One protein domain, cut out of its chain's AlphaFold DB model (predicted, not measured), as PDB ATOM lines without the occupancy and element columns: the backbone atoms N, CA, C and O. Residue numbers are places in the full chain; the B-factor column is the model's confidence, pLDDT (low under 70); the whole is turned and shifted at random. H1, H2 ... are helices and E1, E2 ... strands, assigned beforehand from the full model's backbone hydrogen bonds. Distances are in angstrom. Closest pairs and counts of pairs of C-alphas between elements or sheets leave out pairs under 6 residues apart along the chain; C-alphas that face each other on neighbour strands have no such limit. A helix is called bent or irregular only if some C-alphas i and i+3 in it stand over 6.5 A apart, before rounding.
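What this domain is: This is residues 233 to 381 and 437 to 450 of the 497 residues of an uncharacterized protein of viral metagenome (UniProt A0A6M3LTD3). A strongly twisted sheet of six strands curls round helix H2, and the longest helix, H1, lies over the same face, along E5; the opposite face has no named helix over it. H4 packs on H2 and grazes the sheet, while the irregular H3 lies off the sheet. The printed part has 163 residues, with four named helices and six named strands in the order E1 H1 E2 H2 H3 H4 E3 E4 E5 E6; its class is mixed. The mixed sheet runs E1 E6 E5 E2 E4 E3. The whole is compact, with a radius of gyration of the C-alphas of 15.5 A and spans of 46 by 33 by 30 A.

How they stand to each other: E1, residues 233 to 236, is an edge strand, parallel to E6, residues 442 to 449, with N 443 and O 233 2.9 A apart. H1, residues 251 to 267, is over E5, residues 364 to 372, at a height over the sheet of 8.4 A, and runs along it at 18 degrees on the local plane. E1, H1 and E2, residues 278 to 282, form a split strand-helix-strand unit, its two strands running the same way with E6 and E5 between them; its crossover is right-handed. E5 is antiparallel to E6, with N 444 and O 368 2.8 A apart, and to E2, with N 281 and O 369 2.8 A apart. H2, residues 284 to 299, is on the same face as H1, giving two layers, helices on one face of a sheet. H1 and H2 are close but not clearly touching, about perpendicular at 80 degrees; their closest C-alphas, of Phe 253 and Phe 294, are 7.6 A apart. H3, residues 305 to 311, is irregular, with C-alphas 306 and 309 7.6 A apart, and is close to H2 but not clearly touching; the closest C-alphas, of Cys 296 and Ile 308, are 7.1 A apart. H4, residues 315 to 323, touches H2 at a steep tilt of 54 degrees, opposite ways; the closest C-alphas, of Ala 295 and Arg 321, are 5.2 A apart. The hairpin of E3, residues 335 to 340, and E4, residues 346 to 351, is antiparallel, with N 347 and O 339 2.9 A apart. E4 is parallel to E2, with N 350 and O 280 2.8 A apart. Every O i to N i+4 pair is within hydrogen-bond range in H1, H2 and H4; in H3 it is 1 of 3, beside 2 of 4 O i to N i+3 pairs.

Where its parts are: E1 begins at C-alpha 233, (39.267, -2.064, 51.932). From first to last C-alpha H1 measures 23.8 A, H2 22.8 A and E5 26.2 A. E6, 19.5 A, bends by 63 degrees at residue 446 and ends at C-alpha 449, (28.980, -17.707, 41.192).

The domain as a whole: The two C-alphas farthest apart, of Gly 306 and Gly 377, are 46.9 A apart. Residues 382 to 436 are not printed, and C-alphas 381 and 437 are 7.2 A apart across the cut. The links E1 to H1, H4 to E3 and E4 to E5 are long. The model's pLDDT is under 70 at residues 243 to 250, 301 to 313 and 328.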
ATOM      1  N   TRP A 233      39.865  -0.837  51.424       95.06
ATOM      2  CA  TRP A 233      39.267  -2.064  51.932       95.06
ATOM      3  C   TRP A 233      39.570  -3.215  50.974       95.06
ATOM      4  O   TRP A 233      39.011  -3.282  49.881       95.06
ATOM      5  N   LEU A 234      40.452  -4.120  51.386       94.69
ATOM      6  CA  LEU A 234      40.708  -5.370  50.681       94.69
ATOM      7  C   LEU A 234      40.075  -6.516  51.454       94.69
ATOM      8  O   LEU A 234      40.411  -6.736  52.619       94.69
ATOM      9  N   VAL A 235      39.160  -7.232  50.808       92.50
ATOM     10  CA  VAL A 235      38.509  -8.407  51.392       92.50
ATOM     11  C   VAL A 235      38.639  -9.559  50.423       92.50
ATOM     12  O   VAL A 235      38.219  -9.451  49.279       92.50
ATOM     13  N   ASP A 236      39.222 -10.649  50.895       91.31
ATOM     14  CA  ASP A 236      39.252 -11.922  50.189       91.31
ATOM     15  C   ASP A 236      37.979 -12.703  50.536       91.31
ATOM     16  O   ASP A 236      37.679 -12.906  51.717       91.31
ATOM     17  N   TRP A 237      37.200 -13.067  49.518       89.25
ATOM     18  CA  TRP A 237      35.985 -13.866  49.673       89.25
ATOM     19  C   TRP A 237      36.254 -15.380  49.590       89.25
ATOM     20  O   TRP A 237      35.312 -16.168  49.590       89.25
ATOM     21  N   ASP A 238      37.529 -15.785  49.547       88.81
ATOM     22  CA  ASP A 238      38.042 -17.160  49.633       88.81
ATOM     23  C   ASP A 238      37.390 -18.122  48.630       88.81
ATOM     24  O   ASP A 238      37.069 -19.272  48.937       88.81
ATOM     25  N   PHE A 239      37.139 -17.635  47.412       87.00
ATOM     26  CA  PHE A 239      36.458 -18.393  46.363       87.00
ATOM     27  C   PHE A 239      35.085 -18.951  46.780       87.00
ATOM     28  O   PHE A 239      34.615 -19.954  46.221       87.00
ATOM     29  N   ASP A 240      34.435 -18.307  47.752       84.56
ATOM     30  CA  ASP A 240      33.083 -18.638  48.185       84.56
ATOM     31  C   ASP A 240      32.071 -18.052  47.200       84.56
ATOM     32  O   ASP A 240      32.287 -17.014  46.559       84.56
ATOM     33  N   ASP A 241      30.947 -18.736  47.028       78.44
ATOM     34  CA  ASP A 241      29.905 -18.246  46.146       78.44
ATOM     35  C   ASP A 241      28.973 -17.265  46.859       78.44
ATOM     36  O   ASP A 241      28.686 -17.357  48.053       78.44
ATOM     37  N   LEU A 242      28.394 -16.341  46.087       75.00
ATOM     38  CA  LEU A 242      27.295 -15.481  46.560       75.00
ATOM     39  C   LEU A 242      26.066 -16.290  47.033       75.00
ATOM     40  O   LEU A 242      25.137 -15.735  47.622       75.00
ATOM     41  N   ASN A 243      26.082 -17.599  46.772       65.06
ATOM     42  CA  ASN A 243      25.043 -18.572  47.061       65.06
ATOM     43  C   ASN A 243      25.443 -19.583  48.164       65.06
ATOM     44  O   ASN A 243      24.757 -20.588  48.360       65.06
ATOM     45  N   GLY A 244      26.542 -19.334  48.882       55.84
ATOM     46  CA  GLY A 244      27.233 -20.332  49.697       55.84
ATOM     47  C   GLY A 244      26.595 -20.731  51.016       55.84
ATOM     48  O   GLY A 244      25.832 -19.998  51.651       55.84
ATOM     49  N   ALA A 245      26.954 -21.943  51.453       48.03
ATOM     50  CA  ALA A 245      26.534 -22.537  52.720       48.03
ATOM     51  C   ALA A 245      27.308 -21.995  53.938       48.03
ATOM     52  O   ALA A 245      26.817 -22.119  55.061       48.03
ATOM     53  N   VAL A 246      28.505 -21.429  53.731       46.19
ATOM     54  CA  VAL A 246      29.432 -21.035  54.810       46.19
ATOM     55  C   VAL A 246      29.228 -19.574  55.223       46.19
ATOM     56  O   VAL A 246      29.236 -19.288  56.418       46.19
ATOM     57  N   ASN A 247      28.903 -18.684  54.277       47.31
ATOM     58  CA  ASN A 247      28.652 -17.261  54.527       47.31
ATOM     59  C   ASN A 247      27.222 -16.818  54.157       47.31
ATOM     60  O   ASN A 247      27.028 -15.807  53.491       47.31
ATOM     61  N   GLY A 248      26.225 -17.597  54.594       50.56
ATOM     62  CA  GLY A 248      24.821 -17.567  54.157       50.56
ATOM     63  C   GLY A 248      24.296 -16.283  53.495       50.56
ATOM     64  O   GLY A 248      24.348 -15.226  54.105       50.56
ATOM     65  N   TRP A 249      23.720 -16.434  52.295       56.12
ATOM     66  CA  TRP A 249      22.811 -15.612  51.452       56.12
ATOM     67  C   TRP A 249      22.657 -14.084  51.639       56.12
ATOM     68  O   TRP A 249      22.372 -13.383  50.671       56.12
ATOM     69  N   GLY A 250      22.791 -13.544  52.847       67.19
ATOM     70  CA  GLY A 250      22.767 -12.121  53.162       67.19
ATOM     71  C   GLY A 250      24.098 -11.529  53.607       67.19
ATOM     72  O   GLY A 250      24.193 -10.308  53.631       67.19
ATOM     73  N   ILE A 251      25.115 -12.330  53.945       80.50
ATOM     74  CA  ILE A 251      26.353 -11.786  54.533       80.50
ATOM     75  C   ILE A 251      27.076 -10.867  53.552       80.50
ATOM     76  O   ILE A 251      27.509  -9.800  53.965       80.50
ATOM     77  N   PHE A 252      27.129 -11.200  52.260       86.12
ATOM     78  CA  PHE A 252      27.718 -10.306  51.257       86.12
ATOM     79  C   PHE A 252      27.000  -8.947  51.193       86.12
ATOM     80  O   PHE A 252      27.639  -7.897  51.219       86.12
ATOM     81  N   PHE A 253      25.663  -8.939  51.150       87.56
ATOM     82  CA  PHE A 253      24.885  -7.696  51.067       87.56
ATOM     83  C   PHE A 253      24.867  -6.914  52.385       87.56
ATOM     84  O   PHE A 253      24.820  -5.684  52.368       87.56
ATOM     85  N   ASP A 254      24.932  -7.609  53.519       87.38
ATOM     86  CA  ASP A 254      25.062  -7.015  54.848       87.38
ATOM     87  C   ASP A 254      26.447  -6.391  55.029       87.38
ATOM     88  O   ASP A 254      26.533  -5.239  55.453       87.38
ATOM     89  N   PHE A 255      27.502  -7.096  54.616       90.12
ATOM     90  CA  PHE A 255      28.868  -6.583  54.550       90.12
ATOM     91  C   PHE A 255      28.940  -5.352  53.649       90.12
ATOM     92  O   PHE A 255      29.458  -4.319  54.057       90.12
ATOM     93  N   LEU A 256      28.360  -5.414  52.448       92.19
ATOM     94  CA  LEU A 256      28.344  -4.280  51.531       92.19
ATOM     95  C   LEU A 256      27.584  -3.082  52.117       92.19
ATOM     96  O   LEU A 256      28.007  -1.939  51.956       92.19
ATOM     97  N   HIS A 257      26.476  -3.325  52.819       93.06
ATOM     98  CA  HIS A 257      25.752  -2.274  53.525       93.06
ATOM     99  C   HIS A 257      26.595  -1.649  54.644       93.06
ATOM    100  O   HIS A 257      26.623  -0.425  54.769       93.06
ATOM    101  N   GLU A 258      27.289  -2.466  55.439       94.06
ATOM    102  CA  GLU A 258      28.192  -1.996  56.487       94.06
ATOM    103  C   GLU A 258      29.350  -1.186  55.903       94.06
ATOM    104  O   GLU A 258      29.591  -0.065  56.345       94.06
ATOM    105  N   LEU A 259      29.998  -1.694  54.858       94.62
ATOM    106  CA  LEU A 259      31.089  -1.030  54.157       94.62
ATOM    107  C   LEU A 259      30.665   0.341  53.614       94.62
ATOM    108  O   LEU A 259      31.342   1.339  53.862       94.62
ATOM    109  N   VAL A 260      29.518   0.421  52.931       95.38
ATOM    110  CA  VAL A 260      28.993   1.699  52.425       95.38
ATOM    111  C   VAL A 260      28.694   2.661  53.573       95.38
ATOM    112  O   VAL A 260      29.100   3.818  53.502       95.38
ATOM    113  N   ASN A 261      28.062   2.196  54.655       94.44
ATOM    114  CA  ASN A 261      27.800   3.044  55.821       94.44
ATOM    115  C   ASN A 261      29.100   3.549  56.472       94.44
ATOM    116  O   ASN A 261      29.142   4.689  56.927       94.44
ATOM    117  N   GLN A 262      30.158   2.733  56.526       93.62
ATOM    118  CA  GLN A 262      31.465   3.134  57.063       93.62
ATOM    119  C   GLN A 262      32.127   4.207  56.188       93.62
ATOM    120  O   GLN A 262      32.655   5.191  56.711       93.62
ATOM    121  N   ILE A 263      32.066   4.052  54.861       94.31
ATOM    122  CA  ILE A 263      32.570   5.053  53.909       94.31
ATOM    123  C   ILE A 263      31.773   6.353  54.045       94.31
ATOM    124  O   ILE A 263      32.362   7.422  54.192       94.31
ATOM    125  N   GLU A 264      30.441   6.275  54.060       93.69
ATOM    126  CA  GLU A 264      29.574   7.441  54.241       93.69
ATOM    127  C   GLU A 264      29.829   8.131  55.581       93.69
ATOM    128  O   GLU A 264      29.942   9.351  55.610       93.69
ATOM    129  N   TYR A 265      29.981   7.374  56.673       93.25
ATOM    130  CA  TYR A 265      30.271   7.910  58.002       93.25
ATOM    131  C   TYR A 265      31.575   8.714  58.024       93.25
ATOM    132  O   TYR A 265      31.596   9.844  58.510       93.25
ATOM    133  N   ARG A 266      32.649   8.175  57.437       88.81
ATOM    134  CA  ARG A 266      33.931   8.890  57.305       88.81
ATOM    135  C   ARG A 266      33.826  10.106  56.380       88.81
ATOM    136  O   ARG A 266      34.476  11.122  56.619       88.81
ATOM    137  N   ALA A 267      32.984  10.025  55.355       91.12
ATOM    138  CA  ALA A 267      32.738  11.098  54.403       91.12
ATOM    139  C   ALA A 267      31.889  12.257  54.958       91.12
ATOM    140  O   ALA A 267      31.930  13.341  54.379       91.12
ATOM    141  N   GLN A 268      31.169  12.087  56.077       90.44
ATOM    142  CA  GLN A 268      30.206  13.079  56.596       90.44
ATOM    143  C   GLN A 268      30.783  14.494  56.744       90.44
ATOM    144  O   GLN A 268      30.081  15.474  56.504       90.44
ATOM    145  N   ALA A 269      32.062  14.618  57.111       83.69
ATOM    146  CA  ALA A 269      32.723  15.917  57.252       83.69
ATOM    147  C   ALA A 269      33.050  16.597  55.905       83.69
ATOM    148  O   ALA A 269      33.200  17.816  55.854       83.69
ATOM    149  N   LEU A 270      33.169  15.822  54.824       86.19
ATOM    150  CA  LEU A 270      33.470  16.290  53.464       86.19
ATOM    151  C   LEU A 270      32.197  16.534  52.634       86.19
ATOM    152  O   LEU A 270      32.224  17.313  51.678       86.19
ATOM    153  N   GLY A 271      31.093  15.888  53.010       90.94
ATOM    154  CA  GLY A 271      29.770  16.027  52.405       90.94
ATOM    155  C   GLY A 271      29.182  14.694  51.945       90.94
ATOM    156  O   GLY A 271      29.813  13.642  52.032       90.94
ATOM    157  N   ASP A 272      27.955  14.751  51.434       92.62
ATOM    158  CA  ASP A 272      27.229  13.560  50.997       92.62
ATOM    159  C   ASP A 272      27.799  12.980  49.693       92.62
ATOM    160  O   ASP A 272      28.288  13.699  48.817       92.62
ATOM    161  N   ILE A 273      27.687  11.662  49.533       94.62
ATOM    162  CA  ILE A 273      28.056  10.951  48.304       94.62
ATOM    163  C   ILE A 273      26.783  10.715  47.492       94.62
ATOM    164  O   ILE A 273      25.892  10.001  47.953       94.62
ATOM    165  N   ALA A 274      26.681  11.249  46.274       92.44
ATOM    166  CA  ALA A 274      25.502  11.025  45.434       92.44
ATOM    167  C   ALA A 274      25.398   9.562  44.958       92.44
ATOM    168  O   ALA A 274      26.405   8.863  44.838       92.44
ATOM    169  N   GLU A 275      24.187   9.094  44.630       90.44
ATOM    170  CA  GLU A 275      23.964   7.717  44.144       90.44
ATOM    171  C   GLU A 275      24.768   7.390  42.875       90.44
ATOM    172  O   GLU A 275      25.166   6.249  42.681       90.44
ATOM    173  N   SER A 276      25.024   8.374  42.006       90.00
ATOM    174  CA  SER A 276      25.822   8.190  40.785       90.00
ATOM    175  C   SER A 276      27.333   8.240  41.015       90.00
ATOM    176  O   SER A 276      28.085   7.919  40.100       90.00
ATOM    177  N   ASP A 277      27.781   8.685  42.190       93.62
ATOM    178  CA  ASP A 277      29.200   8.873  42.515       93.62
ATOM    179  C   ASP A 277      29.789   7.704  43.310       93.62
ATOM    180  O   ASP A 277      30.983   7.706  43.584       93.62
ATOM    181  N   MET A 278      28.980   6.694  43.631       95.00
ATOM    182  CA  MET A 278      29.434   5.426  44.193       95.00
ATOM    183  C   MET A 278      28.840   4.285  43.378       95.00
ATOM    184  O   MET A 278      27.628   4.264  43.171       95.00
ATOM    185  N   VAL A 279      29.667   3.355  42.911       95.00
ATOM    186  CA  VAL A 279      29.241   2.266  42.023       95.00
ATOM    187  C   VAL A 279      29.892   0.950  42.421       95.00
ATOM    188  O   VAL A 279      31.026   0.931  42.895       95.00
ATOM    189  N   LEU A 280      29.185  -0.152  42.183       95.44
ATOM    190  CA  LEU A 280      29.823  -1.456  42.050       95.44
ATOM    191  C   LEU A 280      30.367  -1.584  40.636       95.44
ATOM    192  O   LEU A 280      29.662  -1.275  39.678       95.44
ATOM    193  N   PHE A 281      31.596  -2.051  40.501       94.81
ATOM    194  CA  PHE A 281      32.249  -2.273  39.225       94.81
ATOM    195  C   PHE A 281      32.790  -3.699  39.168       94.81
ATOM    196  O   PHE A 281      33.545  -4.113  40.042       94.81
ATOM    197  N   THR A 282      32.348  -4.470  38.180       93.31
ATOM    198  CA  THR A 282      32.616  -5.914  38.095       93.31
ATOM    199  C   THR A 282      32.466  -6.406  36.653       93.31
ATOM    200  O   THR A 282      31.978  -5.683  35.790       93.31
ATOM    201  N   SER A 283      32.813  -7.658  36.373       89.50
ATOM    202  CA  SER A 283      32.472  -8.308  35.102       89.50
ATOM    203  C   SER A 283      30.958  -8.427  34.858       89.50
ATOM    204  O   SER A 283      30.151  -8.489  35.795       89.50
ATOM    205  N   ARG A 284      30.539  -8.524  33.584       86.81
ATOM    206  CA  ARG A 284      29.114  -8.667  33.225       86.81
ATOM    207  C   ARG A 284      28.458  -9.893  33.864       86.81
ATOM    208  O   ARG A 284      27.358  -9.779  34.407       86.81
ATOM    209  N   PHE A 285      29.124 -11.048  33.823       86.81
ATOM    210  CA  PHE A 285      28.563 -12.289  34.367       86.81
ATOM    211  C   PHE A 285      28.318 -12.186  35.880       86.81
ATOM    212  O   PHE A 285      27.295 -12.668  36.381       86.81
ATOM    213  N   MET A 286      29.249 -11.539  36.587       90.19
ATOM    214  CA  MET A 286      29.180 -11.345  38.026       90.19
ATOM    215  C   MET A 286      28.092 -10.334  38.375       90.19
ATOM    216  O   MET A 286      27.295 -10.594  39.267       90.19
ATOM    217  N   ALA A 287      27.956  -9.242  37.619       90.62
ATOM    218  CA  ALA A 287      26.863  -8.291  37.818       90.62
ATOM    219  C   ALA A 287      25.483  -8.943  37.687       90.62
ATOM    220  O   ALA A 287      24.611  -8.729  38.531       90.62
ATOM    221  N   ASP A 288      25.286  -9.782  36.666       87.94
ATOM    222  CA  ASP A 288      24.040 -10.528  36.538       87.94
ATOM    223  C   ASP A 288      23.847 -11.469  37.743       87.94
ATOM    224  O   ASP A 288      22.717 -11.645  38.193       87.94
ATOM    225  N   CYS A 289      24.926 -12.048  38.293       86.88
ATOM    226  CA  CYS A 289      24.853 -12.931  39.460       86.88
ATOM    227  C   CYS A 289      24.483 -12.174  40.736       86.88
ATOM    228  O   CYS A 289      23.580 -12.595  41.452       86.88
ATOM    229  N   ILE A 290      25.111 -11.022  40.980       89.19
ATOM    230  CA  ILE A 290      24.801 -10.124  42.096       89.19
ATOM    231  C   ILE A 290      23.325  -9.735  42.059       89.19
ATOM    232  O   ILE A 290      22.655  -9.770  43.087       89.19
ATOM    233  N   LEU A 291      22.797  -9.376  40.889       88.88
ATOM    234  CA  LEU A 291      21.400  -8.969  40.761       88.88
ATOM    235  C   LEU A 291      20.430 -10.140  40.982       88.88
ATOM    236  O   LEU A 291      19.388  -9.947  41.613       88.88
ATOM    237  N   ASP A 292      20.760 -11.340  40.496       84.06
ATOM    238  CA  ASP A 292      19.971 -12.559  40.729       84.06
ATOM    239  C   ASP A 292      19.980 -12.941  42.222       84.06
ATOM    240  O   ASP A 292      18.921 -13.165  42.819       84.06
ATOM    241  N   ALA A 293      21.162 -12.934  42.847       83.31
ATOM    242  CA  ALA A 293      21.355 -13.201  44.269       83.31
ATOM    243  C   ALA A 293      20.645 -12.155  45.139       83.31
ATOM    244  O   ALA A 293      19.931 -12.517  46.071       83.31
ATOM    245  N   PHE A 294      20.742 -10.865  44.800       86.50
ATOM    246  CA  PHE A 294      20.088  -9.779  45.533       86.50
ATOM    247  C   PHE A 294      18.562  -9.853  45.439       86.50
ATOM    248  O   PHE A 294      17.851  -9.636  46.427       86.50
ATOM    249  N   ALA A 295      18.037 -10.178  44.252       85.75
ATOM    250  CA  ALA A 295      16.608 -10.381  44.070       85.75
ATOM    251  C   ALA A 295      16.102 -11.534  44.937       85.75
ATOM    252  O   ALA A 295      15.033 -11.425  45.543       85.75
ATOM    253  N   CYS A 296      16.887 -12.607  45.040       79.06
ATOM    254  CA  CYS A 296      16.533 -13.715  45.901       79.06
ATOM    255  C   CYS A 296      16.681 -13.369  47.386       79.06
ATOM    256  O   CYS A 296      15.727 -13.555  48.126       79.06
ATOM    257  N   TYR A 297      17.776 -12.744  47.821       79.44
ATOM    258  CA  TYR A 297      17.934 -12.230  49.190       79.44
ATOM    259  C   TYR A 297      16.740 -11.364  49.640       79.44
ATOM    260  O   TYR A 297      16.295 -11.449  50.781       79.44
ATOM    261  N   SER A 298      16.179 -10.567  48.726       80.88
ATOM    262  CA  SER A 298      15.080  -9.643  49.030       80.88
ATOM    263  C   SER A 298      13.690 -10.293  49.084       80.88
ATOM    264  O   SER A 298      12.794  -9.759  49.737       80.88
ATOM    265  N   VAL A 299      13.467 -11.391  48.353       80.69
ATOM    266  CA  VAL A 299      12.119 -11.951  48.103       80.69
ATOM    267  C   VAL A 299      12.005 -13.426  48.494       80.69
ATOM    268  O   VAL A 299      10.940 -13.879  48.918       80.69
ATOM    269  N   CYS A 300      13.084 -14.194  48.358       71.88
ATOM    270  CA  CYS A 300      13.137 -15.603  48.713       71.88
ATOM    271  C   CYS A 300      13.136 -15.752  50.240       71.88
ATOM    272  O   CYS A 300      14.114 -15.463  50.918       71.88
ATOM    273  N   GLY A 301      12.034 -16.238  50.803       60.06
ATOM    274  CA  GLY A 301      11.913 -16.484  52.245       60.06
ATOM    275  C   GLY A 301      12.570 -17.785  52.726       60.06
ATOM    276  O   GLY A 301      11.932 -18.503  53.492       60.06
ATOM    277  N   VAL A 302      13.764 -18.161  52.246       56.03
ATOM    278  CA  VAL A 302      14.281 -19.540  52.414       56.03
ATOM    279  C   VAL A 302      15.231 -19.748  53.583       56.03
ATOM    280  O   VAL A 302      16.104 -18.941  53.874       56.03
ATOM    281  N   THR A 303      15.072 -20.927  54.185       49.34
ATOM    282  CA  THR A 303      15.810 -21.482  55.322       49.34
ATOM    283  C   THR A 303      16.809 -22.590  54.926       49.34
ATOM    284  O   THR A 303      17.378 -23.216  55.818       49.34
ATOM    285  N   SER A 304      17.018 -22.895  53.629       53.66
ATOM    286  CA  SER A 304      17.951 -23.951  53.167       53.66
ATOM    287  C   SER A 304      18.561 -23.720  51.763       53.66
ATOM    288  O   SER A 304      17.971 -23.075  50.903       53.66
ATOM    289  N   TYR A 305      19.761 -24.285  51.555       51.03
ATOM    290  CA  TYR A 305      20.721 -24.038  50.459       51.03
ATOM    291  C   TYR A 305      20.284 -24.466  49.037       51.03
ATOM    292  O   TYR A 305      20.723 -23.880  48.057       51.03
ATOM    293  N   GLY A 306      19.414 -25.473  48.889       53.72
ATOM    294  CA  GLY A 306      19.109 -26.081  47.578       53.72
ATOM    295  C   GLY A 306      18.052 -25.365  46.728       53.72
ATOM    296  O   GLY A 306      17.828 -25.747  45.585       53.72
ATOM    297  N   ASP A 307      17.387 -24.349  47.271       53.53
ATOM    298  CA  ASP A 307      16.133 -23.845  46.708       53.53
ATOM    299  C   ASP A 307      16.332 -22.693  45.703       53.53
ATOM    300  O   ASP A 307      15.418 -22.358  44.962       53.53
ATOM    301  N   ILE A 308      17.499 -22.053  45.628       54.91
ATOM    302  CA  ILE A 308      17.599 -20.713  45.018       54.91
ATOM    303  C   ILE A 308      17.633 -20.693  43.495       54.91
ATOM    304  O   ILE A 308      17.040 -19.793  42.899       54.91
ATOM    305  N   SER A 309      18.187 -21.707  42.829       58.09
ATOM    306  CA  SER A 309      18.003 -21.837  41.377       58.09
ATOM    307  C   SER A 309      16.535 -22.077  40.999       58.09
ATOM    308  O   SER A 309      16.101 -21.657  39.929       58.09
ATOM    309  N   GLU A 310      15.750 -22.709  41.878       58.91
ATOM    310  CA  GLU A 310      14.309 -22.907  41.673       58.91
ATOM    311  C   GLU A 310      13.488 -21.676  42.094       58.91
ATOM    312  O   GLU A 310      12.476 -21.345  41.469       58.91
ATOM    313  N   GLN A 311      13.920 -20.955  43.132       61.94
ATOM    314  CA  GLN A 311      13.235 -19.772  43.648       61.94
ATOM    315  C   GLN A 311      13.527 -18.496  42.856       61.94
ATOM    316  O   GLN A 311      12.642 -17.643  42.754       61.94
ATOM    317  N   SER A 312      14.707 -18.364  42.248       61.22
ATOM    318  CA  SER A 312      15.052 -17.242  41.362       61.22
ATOM    319  C   SER A 312      14.164 -17.198  40.116       61.22
ATOM    320  O   SER A 312      13.838 -16.122  39.621       61.22
ATOM    321  N   MET A 313      13.674 -18.362  39.683       65.94
ATOM    322  CA  MET A 313      12.739 -18.522  38.569       65.94
ATOM    323  C   MET A 313      11.266 -18.313  38.961       65.94
ATOM    324  O   MET A 313      10.385 -18.351  38.098       65.94
ATOM    325  N   ARG A 314      10.947 -18.082  40.244       76.25
ATOM    326  CA  ARG A 314       9.571 -17.759  40.651       76.25
ATOM    327  C   ARG A 314       9.170 -16.405  40.076       76.25
ATOM    328  O   ARG A 314       9.948 -15.454  40.079       76.25
ATOM    329  N   ALA A 315       7.910 -16.289  39.658       77.19
ATOM    330  CA  ALA A 315       7.386 -15.076  39.025       77.19
ATOM    331  C   ALA A 315       7.605 -13.802  39.865       77.19
ATOM    332  O   ALA A 315       7.861 -12.739  39.307       77.19
ATOM    333  N   GLN A 316       7.541 -13.908  41.197       81.12
ATOM    334  CA  GLN A 316       7.799 -12.787  42.108       81.12
ATOM    335  C   GLN A 316       9.270 -12.351  42.091       81.12
ATOM    336  O   GLN A 316       9.547 -11.160  41.960       81.12
ATOM    337  N   THR A 317      10.205 -13.301  42.159       80.31
ATOM    338  CA  THR A 317      11.647 -13.025  42.121       80.31
ATOM    339  C   THR A 317      12.067 -12.464  40.766       80.31
ATOM    340  O   THR A 317      12.776 -11.465  40.722       80.31
ATOM    341  N   LEU A 318      11.550 -13.013  39.662       82.12
ATOM    342  CA  LEU A 318      11.785 -12.489  38.312       82.12
ATOM    343  C   LEU A 318      11.242 -11.066  38.137       82.12
ATOM    344  O   LEU A 318      11.923 -10.201  37.586       82.12
ATOM    345  N   ALA A 319      10.025 -10.794  38.622       85.19
ATOM    346  CA  ALA A 319       9.450  -9.452  38.574       85.19
ATOM    347  C   ALA A 319      10.301  -8.448  39.368       85.19
ATOM    348  O   ALA A 319      10.546  -7.338  38.897       85.19
ATOM    349  N   TYR A 320      10.800  -8.853  40.540       87.69
ATOM    350  CA  TYR A 320      11.692  -8.022  41.340       87.69
ATOM    351  C   TYR A 320      13.058  -7.831  40.670       87.69
ATOM    352  O   TYR A 320      13.505  -6.696  40.535       87.69
ATOM    353  N   ARG A 321      13.678  -8.895  40.153       86.50
ATOM    354  CA  ARG A 321      14.936  -8.851  39.391       86.50
ATOM    355  C   ARG A 321      14.859  -7.898  38.201       86.50
ATOM    356  O   ARG A 321      15.785  -7.122  37.978       86.50
ATOM    357  N   ASN A 322      13.743  -7.914  37.475       86.44
ATOM    358  CA  ASN A 322      13.497  -6.988  36.371       86.44
ATOM    359  C   ASN A 322      13.335  -5.539  36.847       86.44
ATOM    360  O   ASN A 322      13.702  -4.623  36.122       86.44
ATOM    361  N   SER A 323      12.840  -5.317  38.069       88.56
ATOM    362  CA  SER A 323      12.757  -3.975  38.663       88.56
ATOM    363  C   SER A 323      14.122  -3.380  39.042       88.56
ATOM    364  O   SER A 323      14.220  -2.169  39.248       88.56
ATOM    365  N   LEU A 324      15.167  -4.214  39.117       88.38
ATOM    366  CA  LEU A 324      16.551  -3.787  39.351       88.38
ATOM    367  C   LEU A 324      17.242  -3.301  38.068       88.38
ATOM    368  O   LEU A 324      18.256  -2.608  38.148       88.38
ATOM    369  N   ASN A 325      16.692  -3.627  36.893       85.88
ATOM    370  CA  ASN A 325      17.182  -3.135  35.608       85.88
ATOM    371  C   ASN A 325      16.702  -1.690  35.418       85.88
ATOM    372  O   ASN A 325      15.536  -1.435  35.111       85.88
ATOM    373  N   GLY A 326      17.586  -0.730  35.652       80.75
ATOM    374  CA  GLY A 326      17.276   0.694  35.584       80.75
ATOM    375  C   GLY A 326      18.216   1.504  36.465       80.75
ATOM    376  O   GLY A 326      19.280   1.029  36.854       80.75
ATOM    377  N   GLY A 327      17.813   2.727  36.800       76.31
ATOM    378  CA  GLY A 327      18.573   3.614  37.683       76.31
ATOM    379  C   GLY A 327      19.266   4.772  36.955       76.31
ATOM    380  O   GLY A 327      19.210   4.864  35.731       76.31
ATOM    381  N   PRO A 328      19.890   5.688  37.713       69.44
ATOM    382  CA  PRO A 328      20.389   6.963  37.191       69.44
ATOM    383  C   PRO A 328      21.540   6.826  36.186       69.44
ATOM    384  O   PRO A 328      21.720   7.716  35.361       69.44
ATOM    385  N   LEU A 329      22.300   5.729  36.240       76.19
ATOM    386  CA  LEU A 329      23.403   5.452  35.314       76.19
ATOM    387  C   LEU A 329      23.043   4.434  34.225       76.19
ATOM    388  O   LEU A 329      23.889   4.145  33.391       76.19
ATOM    389  N   TYR A 330      21.828   3.879  34.232       78.81
ATOM    390  CA  TYR A 330      21.470   2.740  33.390       78.81
ATOM    391  C   TYR A 330      21.479   3.073  31.900       78.81
ATOM    392  O   TYR A 330      20.728   3.933  31.439       78.81
ATOM    393  N   ASP A 331      22.276   2.317  31.150       76.69
ATOM    394  CA  ASP A 331      22.337   2.355  29.689       76.69
ATOM    395  C   ASP A 331      22.063   0.974  29.056       76.69
ATOM    396  O   ASP A 331      22.048   0.841  27.835       76.69
ATOM    397  N   GLY A 332      21.844  -0.061  29.880       70.88
ATOM    398  CA  GLY A 332      21.585  -1.441  29.458       70.88
ATOM    399  C   GLY A 332      22.801  -2.188  28.896       70.88
ATOM    400  O   GLY A 332      22.733  -3.405  28.714       70.88
ATOM    401  N   THR A 333      23.916  -1.497  28.660       74.88
ATOM    402  CA  THR A 333      25.134  -2.057  28.063       74.88
ATOM    403  C   THR A 333      26.228  -2.217  29.112       74.88
ATOM    404  O   THR A 333      26.654  -3.333  29.397       74.88
ATOM    405  N   ARG A 334      26.627  -1.106  29.730       80.75
ATOM    406  CA  ARG A 334      27.758  -0.969  30.647       80.75
ATOM    407  C   ARG A 334      27.313  -0.579  32.049       80.75
ATOM    408  O   ARG A 334      28.063  -0.779  32.993       80.75
ATOM    409  N   ALA A 335      26.090  -0.089  32.207       82.50
ATOM    410  CA  ALA A 335      25.405   0.034  33.483       82.50
ATOM    411  C   ALA A 335      24.142  -0.826  33.447       82.50
ATOM    412  O   ALA A 335      23.202  -0.554  32.693       82.50
ATOM    413  N   VAL A 336      24.139  -1.892  34.245       86.56
ATOM    414  CA  VAL A 336      23.228  -3.031  34.038       86.56
ATOM    415  C   VAL A 336      22.075  -3.073  35.035       86.56
ATOM    416  O   VAL A 336      21.088  -3.766  34.813       86.56
ATOM    417  N   GLY A 337      22.165  -2.288  36.106       90.00
ATOM    418  CA  GLY A 337      21.125  -2.173  37.117       90.00
ATOM    419  C   GLY A 337      21.630  -1.516  38.393       90.00
ATOM    420  O   GLY A 337      22.675  -0.862  38.402       90.00
ATOM    421  N   PHE A 338      20.886  -1.703  39.477       93.06
ATOM    422  CA  PHE A 338      21.279  -1.285  40.821       93.06
ATOM    423  C   PHE A 338      20.782  -2.284  41.868       93.06
ATOM    424  O   PHE A 338      19.787  -2.977  41.658       93.06
ATOM    425  N   ILE A 339      21.420  -2.287  43.034       92.00
ATOM    426  CA  ILE A 339      20.888  -2.920  44.250       92.00
ATOM    427  C   ILE A 339      20.418  -1.851  45.238       92.00
ATOM    428  O   ILE A 339      20.835  -0.692  45.162       92.00
ATOM    429  N   ARG A 340      19.523  -2.220  46.158       91.69
ATOM    430  CA  ARG A 340      19.047  -1.322  47.221       91.69
ATOM    431  C   ARG A 340      19.649  -1.737  48.552       91.69
ATOM    432  O   ARG A 340      19.426  -2.848  49.013       91.69
ATOM    433  N   LEU A 341      20.378  -0.834  49.186       89.94
ATOM    434  CA  LEU A 341      20.891  -1.061  50.530       89.94
ATOM    435  C   LEU A 341      19.768  -0.918  51.571       89.94
ATOM    436  O   LEU A 341      18.717  -0.335  51.293       89.94
ATOM    437  N   LYS A 342      19.992  -1.411  52.798       87.25
ATOM    438  CA  LYS A 342      18.988  -1.368  53.885       87.25
ATOM    439  C   LYS A 342      18.570   0.059  54.272       87.25
ATOM    440  O   LYS A 342      17.446   0.263  54.717       87.25
ATOM    441  N   ASN A 343      19.441   1.047  54.059       84.44
ATOM    442  CA  ASN A 343      19.152   2.473  54.260       84.44
ATOM    443  C   ASN A 343      18.325   3.103  53.113       84.44
ATOM    444  O   ASN A 343      18.010   4.288  53.163       84.44
ATOM    445  N   GLY A 344      17.968   2.333  52.080       86.19
ATOM    446  CA  GLY A 344      17.205   2.793  50.920       86.19
ATOM    447  C   GLY A 344      18.050   3.378  49.785       86.19
ATOM    448  O   GLY A 344      17.501   3.616  48.707       86.19
ATOM    449  N   ARG A 345      19.365   3.562  49.980       89.50
ATOM    450  CA  ARG A 345      20.290   4.021  48.935       89.50
ATOM    451  C   ARG A 345      20.341   3.014  47.792       89.50
ATOM    452  O   ARG A 345      20.427   1.804  48.018       89.50
ATOM    453  N   ARG A 346      20.337   3.515  46.557       92.38
ATOM    454  CA  ARG A 346      20.598   2.695  45.370       92.38
ATOM    455  C   ARG A 346      22.080   2.717  45.044       92.38
ATOM    456  O   ARG A 346      22.675   3.788  44.962       92.38
ATOM    457  N   LEU A 347      22.644   1.535  44.822       93.62
ATOM    458  CA  LEU A 347      24.025   1.357  44.398       93.62
ATOM    459  C   LEU A 347      24.034   0.822  42.957       93.62
ATOM    460  O   LEU A 347      23.662  -0.338  42.746       93.62
ATOM    461  N   PRO A 348      24.369   1.658  41.958       94.00
ATOM    462  CA  PRO A 348      24.462   1.240  40.564       94.00
ATOM    463  C   PRO A 348      25.569   0.207  40.345       94.00
ATOM    464  O   PRO A 348      26.605   0.263  41.005       94.00
ATOM    465  N   ILE A 349      25.365  -0.689  39.379       93.38
ATOM    466  CA  ILE A 349      26.363  -1.669  38.943       93.38
ATOM    467  C   ILE A 349      26.826  -1.324  37.529       93.38
ATOM    468  O   ILE A 349      26.039  -1.360  36.575       93.38
ATOM    469  N   LEU A 350      28.109  -0.996  37.415       91.94
ATOM    470  CA  LEU A 350      28.839  -0.846  36.168       91.94
ATOM    471  C   LEU A 350      29.570  -2.141  35.828       91.94
ATOM    472  O   LEU A 350      30.025  -2.865  36.714       91.94
ATOM    473  N   VAL A 351      29.702  -2.402  34.532       88.94
ATOM    474  CA  VAL A 351      30.389  -3.577  34.018       88.94
ATOM    475  C   VAL A 351      31.464  -3.222  33.010       88.94
ATOM    476  O   VAL A 351      31.300  -2.311  32.191       88.94
ATOM    477  N   ASP A 352      32.551  -3.978  33.065       85.88
ATOM    478  CA  ASP A 352      33.522  -4.069  31.983       85.88
ATOM    479  C   ASP A 352      33.853  -5.528  31.712       85.88
ATOM    480  O   ASP A 352      33.677  -6.399  32.560       85.88
ATOM    481  N   ASP A 353      34.334  -5.777  30.510       74.56
ATOM    482  CA  ASP A 353      34.659  -7.111  30.035       74.56
ATOM    483  C   ASP A 353      36.169  -7.391  30.154       74.56
ATOM    484  O   ASP A 353      36.631  -8.446  29.742       74.56
ATOM    485  N   ALA A 354      36.918  -6.438  30.723       79.06
ATOM    486  CA  ALA A 354      38.356  -6.479  30.978       79.06
ATOM    487  C   ALA A 354      38.760  -7.259  32.243       79.06
ATOM    488  O   ALA A 354      39.941  -7.352  32.548       79.06
ATOM    489  N   PHE A 355      37.798  -7.774  33.009       85.25
ATOM    490  CA  PHE A 355      38.080  -8.510  34.239       85.25
ATOM    491  C   PHE A 355      38.616  -9.905  33.945       85.25
ATOM    492  O   PHE A 355      38.102 -10.609  33.075       85.25
ATOM    493  N   THR A 356      39.563 -10.350  34.762       85.00
ATOM    494  CA  THR A 356      39.926 -11.764  34.830       85.00
ATOM    495  C   THR A 356      38.765 -12.579  35.405       85.00
ATOM    496  O   THR A 356      38.182 -12.236  36.442       85.00
ATOM    497  N   ILE A 357      38.425 -13.665  34.711       87.12
ATOM    498  CA  ILE A 357      37.484 -14.678  35.186       87.12
ATOM    499  C   ILE A 357      38.276 -15.936  35.507       87.12
ATOM    500  O   ILE A 357      38.878 -16.547  34.628       87.12
ATOM    501  N   SER A 358      38.279 -16.331  36.775       87.06
ATOM    502  CA  SER A 358      38.933 -17.556  37.219       87.06
ATOM    503  C   SER A 358      37.909 -18.669  37.439       87.06
ATOM    504  O   SER A 358      36.721 -18.432  37.674       87.06
ATOM    505  N   LYS A 359      38.366 -19.920  37.354       86.44
ATOM    506  CA  LYS A 359      37.561 -21.106  37.676       86.44
ATOM    507  C   LYS A 359      38.325 -22.053  38.616       86.44
ATOM    508  O   LYS A 359      38.713 -23.150  38.211       86.44
ATOM    509  N   PRO A 360      38.605 -21.621  39.856       83.38
ATOM    510  CA  PRO A 360      39.399 -22.389  40.817       83.38
ATOM    511  C   PRO A 360      38.645 -23.606  41.366       83.38
ATOM    512  O   PRO A 360      39.262 -24.577  41.801       83.38
ATOM    513  N   ASN A 361      37.312 -23.579  41.325       82.06
ATOM    514  CA  ASN A 361      36.441 -24.672  41.739       82.06
ATOM    515  C   ASN A 361      35.373 -24.951  40.653       82.06
ATOM    516  O   ASN A 361      35.621 -24.777  39.461       82.06
ATOM    517  N   ALA A 362      34.195 -25.461  41.024       83.12
ATOM    518  CA  ALA A 362      33.116 -25.698  40.057       83.12
ATOM    519  C   ALA A 362      32.480 -24.396  39.523       83.12
ATOM    520  O   ALA A 362      31.838 -24.425  38.470       83.12
ATOM    521  N   ASN A 363      32.674 -23.283  40.232       86.56
ATOM    522  CA  ASN A 363      32.078 -21.978  39.978       86.56
ATOM    523  C   ASN A 363      33.060 -21.043  39.258       86.56
ATOM    524  O   ASN A 363      34.274 -21.247  39.280       86.56
ATOM    525  N   TYR A 364      32.509 -20.013  38.615       88.38
ATOM    526  CA  TYR A 364      33.290 -18.939  38.001       88.38
ATOM    527  C   TYR A 364      33.419 -17.780  38.977       88.38
ATOM    528  O   TYR A 364      32.424 -17.394  39.598       88.38
ATOM    529  N   CYS A 365      34.619 -17.226  39.088       90.31
ATOM    530  CA  CYS A 365      34.964 -16.231  40.088       90.31
ATOM    531  C   CYS A 365      35.583 -14.993  39.442       90.31
ATOM    532  O   CYS A 365      36.191 -15.068  38.373       90.31
ATOM    533  N   SER A 366      35.344 -13.835  40.047       92.00
ATOM    534  CA  SER A 366      35.850 -12.543  39.588       92.00
ATOM    535  C   SER A 366      35.765 -11.537  40.728       92.00
ATOM    536  O   SER A 366      34.992 -11.715  41.672       92.00
ATOM    537  N   ASP A 367      36.528 -10.463  40.614       93.56
ATOM    538  CA  ASP A 367      36.579  -9.430  41.633       93.56
ATOM    539  C   ASP A 367      35.451  -8.416  41.482       93.56
ATOM    540  O   ASP A 367      34.992  -8.099  40.380       93.56
ATOM    541  N   ILE A 368      35.046  -7.848  42.615       95.25
ATOM    542  CA  ILE A 368      34.052  -6.784  42.692       95.25
ATOM    543  C   ILE A 368      34.702  -5.561  43.327       95.25
ATOM    544  O   ILE A 368      35.208  -5.612  44.447       95.25
ATOM    545  N   TYR A 369      34.623  -4.427  42.645       97.06
ATOM    546  CA  TYR A 369      35.097  -3.151  43.158       97.06
ATOM    547  C   TYR A 369      33.928  -2.300  43.646       97.06
ATOM    548  O   TYR A 369      32.931  -2.146  42.944       97.06
ATOM    549  N   LEU A 370      34.062  -1.700  44.828       97.19
ATOM    550  CA  LEU A 370      33.213  -0.594  45.264       97.19
ATOM    551  C   LEU A 370      34.004   0.695  45.075       97.19
ATOM    552  O   LEU A 370      34.991   0.929  45.775       97.19
ATOM    553  N   LEU A 371      33.571   1.516  44.123       97.12
ATOM    554  CA  LEU A 371      34.293   2.711  43.711       97.12
ATOM    555  C   LEU A 371      33.522   3.968  44.095       97.12
ATOM    556  O   LEU A 371      32.337   4.081  43.786       97.12
ATOM    557  N   THR A 372      34.211   4.938  44.693       96.81
ATOM    558  CA  THR A 372      33.669   6.261  45.032       96.81
ATOM    559  C   THR A 372      34.410   7.337  44.250       96.81
ATOM    560  O   THR A 372      35.593   7.562  44.486       96.81
ATOM    561  N   ARG A 373      33.716   8.029  43.342       94.81
ATOM    562  CA  ARG A 373      34.265   9.099  42.494       94.81
ATOM    563  C   ARG A 373      34.342  10.441  43.202       94.81
ATOM    564  O   ARG A 373      35.346  11.141  43.093       94.81
ATOM    565  N   ARG A 374      33.269  10.825  43.892       94.31
ATOM    566  CA  ARG A 374      33.093  12.173  44.444       94.31
ATOM    567  C   ARG A 374      32.469  12.120  45.831       94.31
ATOM    568  O   ARG A 374      31.523  11.372  46.053       94.31
ATOM    569  N   ILE A 375      32.984  12.947  46.735       93.12
ATOM    570  CA  ILE A 375      32.457  13.137  48.086       93.12
ATOM    571  C   ILE A 375      32.133  14.621  48.262       93.12
ATOM    572  O   ILE A 375      33.026  15.475  48.206       93.12
ATOM    573  N   GLY A 376      30.847  14.943  48.414       92.00
ATOM    574  CA  GLY A 376      30.359  16.316  48.425       92.00
ATOM    575  C   GLY A 376      30.806  17.091  47.182       92.00
ATOM    576  O   GLY A 376      30.496  16.749  46.040       92.00
ATOM    577  N   GLY A 377      31.569  18.160  47.400       89.56
ATOM    578  CA  GLY A 377      32.116  18.990  46.328       89.56
ATOM    579  C   GLY A 377      33.356  18.419  45.631       89.56
ATOM    580  O   GLY A 377      33.673  18.907  44.548       89.56
ATOM    581  N   ASN A 378      34.022  17.415  46.208       89.44
ATOM    582  CA  ASN A 378      35.397  17.041  45.871       89.44
ATOM    583  C   ASN A 378      35.469  15.728  45.090       89.44
ATOM    584  O   ASN A 378      34.934  14.712  45.533       89.44
ATOM    585  N   ASP A 379      36.175  15.729  43.960       91.56
ATOM    586  CA  ASP A 379      36.446  14.509  43.199       91.56
ATOM    587  C   ASP A 379      37.634  13.775  43.816       91.56
ATOM    588  O   ASP A 379      38.756  14.283  43.818       91.56
ATOM    589  N   VAL A 380      37.368  12.589  44.352       92.06
ATOM    590  CA  VAL A 380      38.357  11.794  45.077       92.06
ATOM    591  C   VAL A 380      38.984  10.698  44.226       92.06
ATOM    592  O   VAL A 380      40.081  10.255  44.549       92.06
ATOM    593  N   PHE A 381      38.330  10.285  43.140       94.19
ATOM    594  CA  PHE A 381      38.824   9.260  42.226       94.19
ATOM    595  C   PHE A 381      38.453   9.626  40.788       94.19
ATOM    596  O   PHE A 381      37.280   9.856  40.505       94.19
ATOM    597  N   ALA A 437      41.200   9.408  48.047       90.88
ATOM    598  CA  ALA A 437      40.555   8.762  49.188       90.88
ATOM    599  C   ALA A 437      40.577   7.232  49.026       90.88
ATOM    600  O   ALA A 437      39.541   6.650  48.692       90.88
ATOM    601  N   PRO A 438      41.731   6.562  49.229       92.19
ATOM    602  CA  PRO A 438      41.812   5.111  49.076       92.19
ATOM    603  C   PRO A 438      40.918   4.369  50.073       92.19
ATOM    604  O   PRO A 438      40.267   3.401  49.689       92.19
ATOM    605  N   TRP A 439      40.755   4.897  51.290       91.94
ATOM    606  CA  TRP A 439      39.801   4.416  52.301       91.94
ATOM    607  C   TRP A 439      38.328   4.401  51.852       91.94
ATOM    608  O   TRP A 439      37.503   3.750  52.495       91.94
ATOM    609  N   ALA A 440      37.976   5.135  50.790       94.56
ATOM    610  CA  ALA A 440      36.634   5.168  50.204       94.56
ATOM    611  C   ALA A 440      36.469   4.195  49.020       94.56
ATOM    612  O   ALA A 440      35.432   4.214  48.351       94.56
ATOM    613  N   GLN A 441      37.489   3.376  48.749       96.44
ATOM    614  CA  GLN A 441      37.489   2.345  47.716       96.44
ATOM    615  C   GLN A 441      37.594   0.964  48.360       96.44
ATOM    616  O   GLN A 441      38.248   0.796  49.395       96.44
ATOM    617  N   ALA A 442      36.982  -0.029  47.722       97.12
ATOM    618  CA  ALA A 442      37.123  -1.418  48.126       97.12
ATOM    619  C   ALA A 442      37.308  -2.351  46.933       97.12
ATOM    620  O   ALA A 442      36.738  -2.121  45.865       97.12
ATOM    621  N   ARG A 443      38.044  -3.435  47.167       96.19
ATOM    622  CA  ARG A 443      38.138  -4.603  46.293       96.19
ATOM    623  C   ARG A 443      37.736  -5.829  47.106       96.19
ATOM    624  O   ARG A 443      38.344  -6.124  48.134       96.19
ATOM    625  N   ILE A 444      36.693  -6.507  46.646       95.00
ATOM    626  CA  ILE A 444      36.230  -7.788  47.170       95.00
ATOM    627  C   ILE A 444      36.694  -8.839  46.166       95.00
ATOM    628  O   ILE A 444      36.207  -8.872  45.036       95.00
ATOM    629  N   MET A 445      37.699  -9.607  46.558       93.75
ATOM    630  CA  MET A 445      38.418 -10.537  45.700       93.75
ATOM    631  C   MET A 445      37.756 -11.904  45.719       93.75
ATOM    632  O   MET A 445      37.119 -12.268  46.709       93.75
ATOM    633  N   ASP A 446      37.939 -12.648  44.632       90.94
ATOM    634  CA  ASP A 446      37.656 -14.082  44.596       90.94
ATOM    635  C   ASP A 446      36.192 -14.425  44.914       90.94
ATOM    636  O   ASP A 446      35.871 -15.445  45.515       90.94
ATOM    637  N   VAL A 447      35.262 -13.576  44.473       90.06
ATOM    638  CA  VAL A 447      33.827 -13.832  44.623       90.06
ATOM    639  C   VAL A 447      33.384 -14.794  43.532       90.06
ATOM    640  O   VAL A 447      33.620 -14.538  42.352       90.06
ATOM    641  N   CYS A 448      32.707 -15.883  43.895       88.94
ATOM    642  CA  CYS A 448      32.270 -16.899  42.943       88.94
ATOM    643  C   CYS A 448      30.757 -16.900  42.687       88.94
ATOM    644  O   CYS A 448      29.934 -16.425  43.474       88.94
ATOM    645  N   CYS A 449      30.371 -17.483  41.555       84.31
ATOM    646  CA  CYS A 449      28.980 -17.707  41.192       84.31
ATOM    647  C   CYS A 449      28.790 -19.018  40.414       84.31
ATOM    648  O   CYS A 449      29.527 -19.303  39.465       84.31
ATOM    649  N   ASP A 450      27.755 -19.791  40.766       79.25
ATOM    650  CA  ASP A 450      27.301 -20.934  39.961       79.25
ATOM    651  C   ASP A 450      26.553 -20.427  38.719       79.25
ATOM    652  O   ASP A 450      25.427 -19.917  38.788       79.25
TER     653      ASP A 450